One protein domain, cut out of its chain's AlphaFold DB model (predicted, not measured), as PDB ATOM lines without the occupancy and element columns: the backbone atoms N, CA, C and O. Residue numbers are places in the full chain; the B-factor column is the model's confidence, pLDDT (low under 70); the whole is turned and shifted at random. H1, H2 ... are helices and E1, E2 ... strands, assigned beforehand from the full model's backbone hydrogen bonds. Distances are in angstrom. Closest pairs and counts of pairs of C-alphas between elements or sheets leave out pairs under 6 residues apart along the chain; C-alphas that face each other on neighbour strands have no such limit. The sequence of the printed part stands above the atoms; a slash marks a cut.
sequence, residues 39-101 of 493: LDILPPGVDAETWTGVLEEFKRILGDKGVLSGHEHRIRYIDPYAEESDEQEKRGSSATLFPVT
ATOM      1  N   LEU A  39     141.127 144.801 176.627       69.44
ATOM      2  CA  LEU A  39     140.643 145.579 177.760       69.44
ATOM      3  C   LEU A  39     139.842 146.770 177.224       69.44
ATOM      4  O   LEU A  39     140.306 147.471 176.321       69.44
ATOM      5  N   ASP A  40     138.641 146.981 177.757       75.19
ATOM      6  CA  ASP A  40     137.856 148.180 177.469       75.19
ATOM      7  C   ASP A  40     138.379 149.322 178.340       75.19
ATOM      8  O   ASP A  40     138.113 149.393 179.539       75.19
ATOM      9  N   ILE A  41     139.173 150.199 177.728       83.88
ATOM     10  CA  ILE A  41     139.820 151.319 178.412       83.88
ATOM     11  C   ILE A  41     138.959 152.561 178.236       83.88
ATOM     12  O   ILE A  41     138.671 152.975 177.111       83.88
ATOM     13  N   LEU A  42     138.575 153.181 179.348       89.25
ATOM     14  CA  LEU A  42     137.803 154.420 179.362       89.25
ATOM     15  C   LEU A  42     138.721 155.627 179.584       89.25
ATOM     16  O   LEU A  42     139.745 155.492 180.260       89.25
ATOM     17  N   PRO A  43     138.367 156.812 179.055       90.25
ATOM     18  CA  PRO A  43     139.066 158.032 179.420       90.25
ATOM     19  C   PRO A  43     139.001 158.265 180.941       90.25
ATOM     20  O   PRO A  43     137.989 157.928 181.568       90.25
ATOM     21  N   PRO A  44     140.039 158.865 181.554       87.94
ATOM     22  CA  PRO A  44     140.052 159.125 182.989       87.94
ATOM     23  C   PRO A  44     138.815 159.908 183.446       87.94
ATOM     24  O   PRO A  44     138.523 160.977 182.916       87.94
ATOM     25  N   GLY A  45     138.101 159.381 184.443       87.94
ATOM     26  CA  GLY A  45     136.920 160.034 185.017       87.94
ATOM     27  C   GLY A  45     135.640 159.949 184.177       87.94
ATOM     28  O   GLY A  45     134.665 160.609 184.529       87.94
ATOM     29  N   VAL A  46     135.615 159.148 183.105       92.69
ATOM     30  CA  VAL A  46     134.440 158.956 182.240       92.69
ATOM     31  C   VAL A  46     133.897 157.535 182.403       92.69
ATOM     32  O   VAL A  46     134.637 156.564 182.260       92.69
ATOM     33  N   ASP A  47     132.602 157.399 182.697       93.88
ATOM     34  CA  ASP A  47     131.939 156.094 182.772       93.88
ATOM     35  C   ASP A  47     131.571 155.530 181.384       93.88
ATOM     36  O   ASP A  47     131.608 156.217 180.360       93.88
ATOM     37  N   ALA A  48     131.226 154.241 181.339       92.06
ATOM     38  CA  ALA A  48     130.960 153.534 180.087       92.06
ATOM     39  C   ALA A  48     129.726 154.062 179.330       92.06
ATOM     40  O   ALA A  48     129.704 154.039 178.095       92.06
ATOM     41  N   GLU A  49     128.700 154.535 180.045       94.00
ATOM     42  CA  GLU A  49     127.477 155.074 179.439       94.00
ATOM     43  C   GLU A  49     127.776 156.404 178.743       94.00
ATOM     44  O   GLU A  49     127.500 156.568 177.550       94.00
ATOM     45  N   THR A  50     128.444 157.307 179.458       95.00
ATOM     46  CA  THR A  50     128.909 158.596 178.944       95.00
ATOM     47  C   THR A  50     129.844 158.391 177.757       95.00
ATOM     48  O   THR A  50     129.651 159.002 176.706       95.00
ATOM     49  N   TRP A  51     130.808 157.471 177.866       95.31
ATOM     50  CA  TRP A  51     131.742 157.172 176.780       95.31
ATOM     51  C   TRP A  51     131.043 156.651 175.519       95.31
ATOM     52  O   TRP A  51     131.392 157.040 174.403       95.31
ATOM     53  N   THR A  52     130.014 155.818 175.681       94.88
ATOM     54  CA  THR A  52     129.206 155.343 174.551       94.88
ATOM     55  C   THR A  52     128.515 156.510 173.845       94.88
ATOM     56  O   THR A  52     128.563 156.596 172.618       94.88
ATOM     57  N   GLY A  53     127.935 157.446 174.603       96.88
ATOM     58  CA  GLY A  53     127.343 158.668 174.053       96.88
ATOM     59  C   GLY A  53     128.357 159.526 173.290       96.88
ATOM     60  O   GLY A  53     128.095 159.922 172.154       96.88
ATOM     61  N   VAL A  54     129.540 159.736 173.875       97.38
ATOM     62  CA  VAL A  54     130.664 160.477 173.278       97.38
ATOM     63  C   VAL A  54     131.112 159.871 171.943       97.38
ATOM     64  O   VAL A  54     131.323 160.596 170.968       97.38
ATOM     65  N   LEU A  55     131.240 158.544 171.862       96.50
ATOM     66  CA  LEU A  55     131.609 157.864 170.617       96.50
ATOM     67  C   LEU A  55     130.595 158.131 169.499       96.50
ATOM     68  O   LEU A  55     130.992 158.333 168.350       96.50
ATOM     69  N   GLU A  56     129.302 158.178 169.822       97.44
ATOM     70  CA  GLU A  56     128.262 158.541 168.857       97.44
ATOM     71  C   GLU A  56     128.363 160.010 168.428       97.44
ATOM     72  O   GLU A  56     128.131 160.329 167.260       97.44
ATOM     73  N   GLU A  57     128.776 160.915 169.319       97.94
ATOM     74  CA  GLU A  57     129.055 162.310 168.956       97.94
ATOM     75  C   GLU A  57     130.186 162.415 167.930       97.94
ATOM     76  O   GLU A  57     130.036 163.083 166.901       97.94
ATOM     77  N   PHE A  58     131.289 161.696 168.155       97.94
ATOM     78  CA  PHE A  58     132.392 161.645 167.198       97.94
ATOM     79  C   PHE A  58     131.964 161.045 165.860       97.94
ATOM     80  O   PHE A  58     132.316 161.587 164.810       97.94
ATOM     81  N   LYS A  59     131.166 159.969 165.862       97.38
ATOM     82  CA  LYS A  59     130.653 159.358 164.624       97.38
ATOM     83  C   LYS A  59     129.739 160.296 163.843       97.38
ATOM     84  O   LYS A  59     129.799 160.296 162.618       97.38
ATOM     85  N   ARG A  60     128.940 161.139 164.508       97.69
ATOM     86  CA  ARG A  60     128.123 162.156 163.817       97.69
ATOM     87  C   ARG A  60     128.970 163.155 163.025       97.69
ATOM     88  O   ARG A  60     128.518 163.623 161.985       97.69
ATOM     89  N   ILE A  61     130.177 163.468 163.497       96.69
ATOM     90  CA  ILE A  61     131.096 164.410 162.838       96.69
ATOM     91  C   ILE A  61     131.943 163.703 161.776       96.69
ATOM     92  O   ILE A  61     132.075 164.188 160.657       96.69
ATOM     93  N   LEU A  62     132.539 162.563 162.128       95.06
ATOM     94  CA  LEU A  62     133.576 161.908 161.324       95.06
ATOM     95  C   LEU A  62     133.031 160.794 160.415       95.06
ATOM     96  O   LEU A  62     133.743 160.306 159.535       95.06
ATOM     97  N   GLY A  63     131.782 160.379 160.632       94.50
ATOM     98  CA  GLY A  63     131.212 159.143 160.106       94.50
ATOM     99  C   GLY A  63     131.764 157.897 160.808       94.50
ATOM    100  O   GLY A  63     132.788 157.941 161.490       94.50
ATOM    101  N   ASP A  64     131.123 156.748 160.583       90.38
ATOM    102  CA  ASP A  64     131.497 155.480 161.235       90.38
ATOM    103  C   ASP A  64     132.949 155.072 160.973       90.38
ATOM    104  O   ASP A  64     133.630 154.552 161.847       90.38
ATOM    105  N   LYS A  65     133.453 155.336 159.763       86.69
ATOM    106  CA  LYS A  65     134.838 155.013 159.383       86.69
ATOM    107  C   LYS A  65     135.868 155.966 159.990       86.69
ATOM    108  O   LYS A  65     137.058 155.670 159.948       86.69
ATOM    109  N   GLY A  66     135.419 157.112 160.496       88.81
ATOM    110  CA  GLY A  66     136.262 158.118 161.123       88.81
ATOM    111  C   GLY A  66     136.519 157.864 162.607       88.81
ATOM    112  O   GLY A  66     137.322 158.580 163.200       88.81
ATOM    113  N   VAL A  67     135.886 156.845 163.196       92.62
ATOM    114  CA  VAL A  67     136.048 156.451 164.601       92.62
ATOM    115  C   VAL A  67     136.404 154.971 164.668       92.62
ATOM    116  O   VAL A  67     135.702 154.126 164.119       92.62
ATOM    117  N   LEU A  68     137.489 154.643 165.361       89.00
ATOM    118  CA  LEU A  68     137.928 153.271 165.575       89.00
ATOM    119  C   LEU A  68     138.038 152.998 167.075       89.00
ATOM    120  O   LEU A  68     138.822 153.648 167.761       89.00
ATOM    121  N   SER A  69     137.290 152.017 167.572       88.50
ATOM    122  CA  SER A  69     137.290 151.596 168.980       88.50
ATOM    123  C   SER A  69     137.335 150.062 169.112       88.50
ATOM    124  O   SER A  69     137.370 149.330 168.114       88.50
ATOM    125  N   GLY A  70     137.401 149.555 170.345       83.38
ATOM    126  CA  GLY A  70     137.342 148.121 170.645       83.38
ATOM    127  C   GLY A  70     138.561 147.314 170.179       83.38
ATOM    128  O   GLY A  70     139.699 147.784 170.165       83.38
ATOM    129  N   HIS A  71     138.333 146.053 169.796       78.31
ATOM    130  CA  HIS A  71     139.415 145.105 169.484       78.31
ATOM    131  C   HIS A  71     140.273 145.539 168.280       78.31
ATOM    132  O   HIS A  71     141.494 145.389 168.302       78.31
ATOM    133  N   GLU A  72     139.654 146.086 167.229       76.00
ATOM    134  CA  GLU A  72     140.367 146.517 166.018       76.00
ATOM    135  C   GLU A  72     141.249 147.745 166.281       76.00
ATOM    136  O   GLU A  72     142.379 147.816 165.791       76.00
ATOM    137  N   HIS A  73     140.762 148.679 167.102       80.50
ATOM    138  CA  HIS A  73     141.536 149.808 167.606       80.50
ATOM    139  C   HIS A  73     142.809 149.345 168.322       80.50
ATOM    140  O   HIS A  73     143.914 149.746 167.941       80.50
ATOM    141  N   ARG A  74     142.664 148.430 169.289       76.31
ATOM    142  CA  ARG A  74     143.777 147.906 170.093       76.31
ATOM    143  C   ARG A  74     144.892 147.320 169.230       76.31
ATOM    144  O   ARG A  74     146.046 147.705 169.381       76.31
ATOM    145  N   ILE A  75     144.557 146.418 168.300       71.62
ATOM    146  CA  ILE A  75     145.557 145.766 167.433       71.62
ATOM    147  C   ILE A  75     146.399 146.804 166.681       71.62
ATOM    148  O   ILE A  75     147.587 146.592 166.432       71.62
ATOM    149  N   ARG A  76     145.784 147.922 166.285       73.12
ATOM    150  CA  ARG A  76     146.426 148.918 165.425       73.12
ATOM    151  C   ARG A  76     147.274 149.925 166.193       73.12
ATOM    152  O   ARG A  76     148.328 150.304 165.677       73.12
ATOM    153  N   TYR A  77     146.839 150.316 167.388       74.88
ATOM    154  CA  TYR A  77     147.419 151.430 168.142       74.88
ATOM    155  C   TYR A  77     148.179 151.029 169.407       74.88
ATOM    156  O   TYR A  77     148.738 151.903 170.059       74.88
ATOM    157  N   ILE A  78     148.290 149.732 169.708       73.75
ATOM    158  CA  ILE A  78     149.256 149.265 170.704       73.75
ATOM    159  C   ILE A  78     150.688 149.595 170.266       73.75
ATOM    160  O   ILE A  78     151.031 149.484 169.076       73.75
ATOM    161  N   ASP A  79     151.519 149.970 171.237       73.75
ATOM    162  CA  ASP A  79     152.944 150.164 171.024       73.75
ATOM    163  C   ASP A  79     153.587 148.848 170.540       73.75
ATOM    164  O   ASP A  79     153.583 147.836 171.252       73.75
ATOM    165  N   PRO A  80     154.132 148.806 169.307       66.25
ATOM    166  CA  PRO A  80     154.829 147.632 168.808       66.25
ATOM    167  C   PRO A  80     156.184 147.405 169.491       66.25
ATOM    168  O   PRO A  80     156.869 146.469 169.105       66.25
ATOM    169  N   TYR A  81     156.612 148.221 170.446       67.19
ATOM    170  CA  TYR A  81     157.868 148.036 171.170       67.19
ATOM    171  C   TYR A  81     157.691 147.982 172.688       67.19
ATOM    172  O   TYR A  81     158.695 147.986 173.389       67.19
ATOM    173  N   ALA A  82     156.446 147.833 173.155       67.06
ATOM    174  CA  ALA A  82     156.090 147.696 174.561       67.06
ATOM    175  C   ALA A  82     157.050 146.772 175.331       67.06
ATOM    176  O   ALA A  82     157.283 145.620 174.934       67.06
ATOM    177  N   GLU A  83     157.596 147.298 176.425       62.38
ATOM    178  CA  GLU A  83     158.576 146.620 177.275       62.38
ATOM    179  C   GLU A  83     157.903 145.694 178.292       62.38
ATOM    180  O   GLU A  83     158.453 144.661 178.675       62.38
ATOM    181  N   GLU A  84     156.680 146.008 178.698       65.06
ATOM    182  CA  GLU A  84     155.962 145.242 179.707       65.06
ATOM    183  C   GLU A  84     154.710 144.576 179.136       65.06
ATOM    184  O   GLU A  84     154.117 145.008 178.145       65.06
ATOM    185  N   SER A  85     154.319 143.456 179.747       63.34
ATOM    186  CA  SER A  85     153.123 142.712 179.342       63.34
ATOM    187  C   SER A  85     151.821 143.440 179.693       63.34
ATOM    188  O   SER A  85     150.781 143.108 179.126       63.34
ATOM    189  N   ASP A  86     151.880 144.410 180.609       62.66
ATOM    190  CA  ASP A  86     150.764 145.221 181.107       62.66
ATOM    191  C   ASP A  86     150.684 146.609 180.441       62.66
ATOM    192  O   ASP A  86     149.889 147.443 180.863       62.66
ATOM    193  N   GLU A  87     151.438 146.864 179.361       67.81
ATOM    194  CA  GLU A  87     151.449 148.159 178.653       67.81
ATOM    195  C   GLU A  87     150.035 148.663 178.313       67.81
ATOM    196  O   GLU A  87     149.759 149.862 178.296       67.81
ATOM    197  N   GLN A  88     149.104 147.740 178.065       63.41
ATOM    198  CA  GLN A  88     147.704 148.073 177.814       63.41
ATOM    199  C   GLN A  88     147.005 148.689 179.028       63.41
ATOM    200  O   GLN A  88     146.215 149.610 178.853       63.41
ATOM    201  N   GLU A  89     147.291 148.200 180.232       66.19
ATOM    202  CA  GLU A  89     146.743 148.733 181.482       66.19
ATOM    203  C   GLU A  89     147.357 150.101 181.803       66.19
ATOM    204  O   GLU A  89     146.666 150.978 182.318       66.19
ATOM    205  N   LYS A  90     148.625 150.313 181.425       69.06
ATOM    206  CA  LYS A  90     149.351 151.566 181.665       69.06
ATOM    207  C   LYS A  90     149.021 152.678 180.666       69.06
ATOM    208  O   LYS A  90     148.890 153.832 181.069       69.06
ATOM    209  N   ARG A  91     148.930 152.372 179.364       72.06
ATOM    210  CA  ARG A  91     148.892 153.389 178.286       72.06
ATOM    211  C   ARG A  91     147.946 153.087 177.128       72.06
ATOM    212  O   ARG A  91     148.059 153.699 176.063       72.06
ATOM    213  N   GLY A  92     147.018 152.146 177.278       75.44
ATOM    214  CA  GLY A  92     146.076 151.880 176.199       75.44
ATOM    215  C   GLY A  92     145.129 153.063 175.947       75.44
ATOM    216  O   GLY A  92     144.755 153.804 176.853       75.44
ATOM    217  N   SER A  93     144.753 153.265 174.685       85.56
ATOM    218  CA  SER A  93     143.808 154.308 174.280       85.56
ATOM    219  C   SER A  93     142.368 153.782 174.217       85.56
ATOM    220  O   SER A  93     142.120 152.604 173.950       85.56
ATOM    221  N   SER A  94     141.391 154.668 174.418       89.69
ATOM    222  CA  SER A  94     139.962 154.312 174.380       89.69
ATOM    223  C   SER A  94     139.394 154.227 172.960       89.69
ATOM    224  O   SER A  94     138.537 153.393 172.663       89.69
ATOM    225  N   ALA A  95     139.865 155.096 172.065       91.25
ATOM    226  CA  ALA A  95     139.512 155.115 170.651       91.25
ATOM    227  C   ALA A  95     140.550 155.902 169.841       91.25
ATOM    228  O   ALA A  95     141.368 156.642 170.386       91.25
ATOM    229  N   THR A  96     140.472 155.777 168.520       91.06
ATOM    230  CA  THR A  96     141.189 156.607 167.552       91.06
ATOM    231  C   THR A  96     140.199 157.344 166.660       91.06
ATOM    232  O   THR A  96     139.226 156.759 166.180       91.06
ATOM    233  N   LEU A  97     140.494 158.615 166.394       92.94
ATOM    234  CA  LEU A  97     139.707 159.498 165.542       92.94
ATOM    235  C   LEU A  97     140.512 159.864 164.287       92.94
ATOM    236  O   LEU A  97     141.703 160.156 164.382       92.94
ATOM    237  N   PHE A  98     139.863 159.877 163.121       91.50
ATOM    238  CA  PHE A  98     140.478 160.204 161.828       91.50
ATOM    239  C   PHE A  98     139.869 161.483 161.230       91.50
ATOM    240  O   PHE A  98     139.070 161.410 160.288       91.50
ATOM    241  N   PRO A  99     140.200 162.672 161.766       92.25
ATOM    242  CA  PRO A  99     139.780 163.926 161.155       92.25
ATOM    243  C   PRO A  99     140.438 164.101 159.780       92.25
ATOM    244  O   PRO A  99     141.597 163.748 159.581       92.25
ATOM    245  N   VAL A 100     139.697 164.674 158.829       89.56
ATOM    246  CA  VAL A 100     140.195 164.962 157.467       89.56
ATOM    247  C   VAL A 100     140.141 166.449 157.120       89.56
ATOM    248  O   VAL A 100     140.640 166.855 156.072       89.56
ATOM    249  N   THR A 101     139.556 167.269 157.997       93.44
ATOM    250  CA  THR A 101     139.517 168.728 157.873       93.44
ATOM    251  C   THR A 101     139.844 169.394 159.208       93.44
ATOM    252  O   THR A 101     139.821 168.750 160.261       93.44
TER     253      THR A 101
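AT A GLANCE: This is residues 39 to 101 of the 493 residues of the protein "Flavoprotein subunit p-cresol methylhydroxylase" of Coccidioides immitis H538.4 (UniProt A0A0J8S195). A short ribbon of two strands, E1 and E2, lies in the middle, with the lower-numbered part of the longest helix, H1, reaching beyond it and residues 55 to 62 of H1 near it on one side; the short helix H2 is near it on another side, and the small helix H3 lies at the far end from H1. The helices make no bundle, since no helix touches another, and the loop between H2 and H3 makes the end far from H1. The printed part has 63 residues with three named helices and two named strands, in the order H1, E1, H2, H3, E2, and its class is mostly helix. The sheet has the order E1 - E2 and is antiparallel. The whole is only just compact, close to loose, with a radius of gyration of the C-alphas of 12.6 A and spans of 36 by 26 by 18 A.

IN THESE COORDINATES: Begin at Leu 39 and go along to C-alpha 48 at (130.960, 153.534, 180.087), where H1, residues 48 to 62, starts; it runs 20.7 A to C-alpha 62 at (133.576, 161.908, 161.324). After a tight link of 4 residues you reach E1, residues 67 to 69, 6.7 A long. H2, residues 70 to 77, follows with no residue between and measures 10.9 A. A short link of 9 residues leads to H3, residues 87 to 91, 5.8 A long. A tight link of 3 residues then brings you to E2, residues 95 to 97, 6.7 A long, which ends at C-alpha 97 at (139.707, 159.498, 165.542).

HOW THE PARTS SIT: Look first at E1 and E2, antiparallel neighbours with 166 degrees between their directions. The C-alphas of Leu 68 and Thr 96 face each other at 5.1 A; N 68 and O 96 are within hydrogen-bond range at 2.9 A, and N 96 and O 68 at 2.8 A. From E1 go to H1: their closest C-alphas, those of Lys 59 and Val 67, are 6.1 A apart. From E2 go to H2: their closest C-alphas, those of His 73 and Ala 95, are 6.4 A apart. H1 is apart from H2 and from H3, and H2 and H3 are apart too. In H1, H2 and H3 every O i to N i+4 pair is within hydrogen-bond range.

THE WHOLE: The two C-alphas farthest apart are those of Arg 60 and Glu 83, at 36.7 A. The printed part has no cut, and no link between its named elements is long. Read the B-factor column for the model's confidence: the mean pLDDT of the printed part is 84.0, and residue 39 and residues 80 to 90 are under 70.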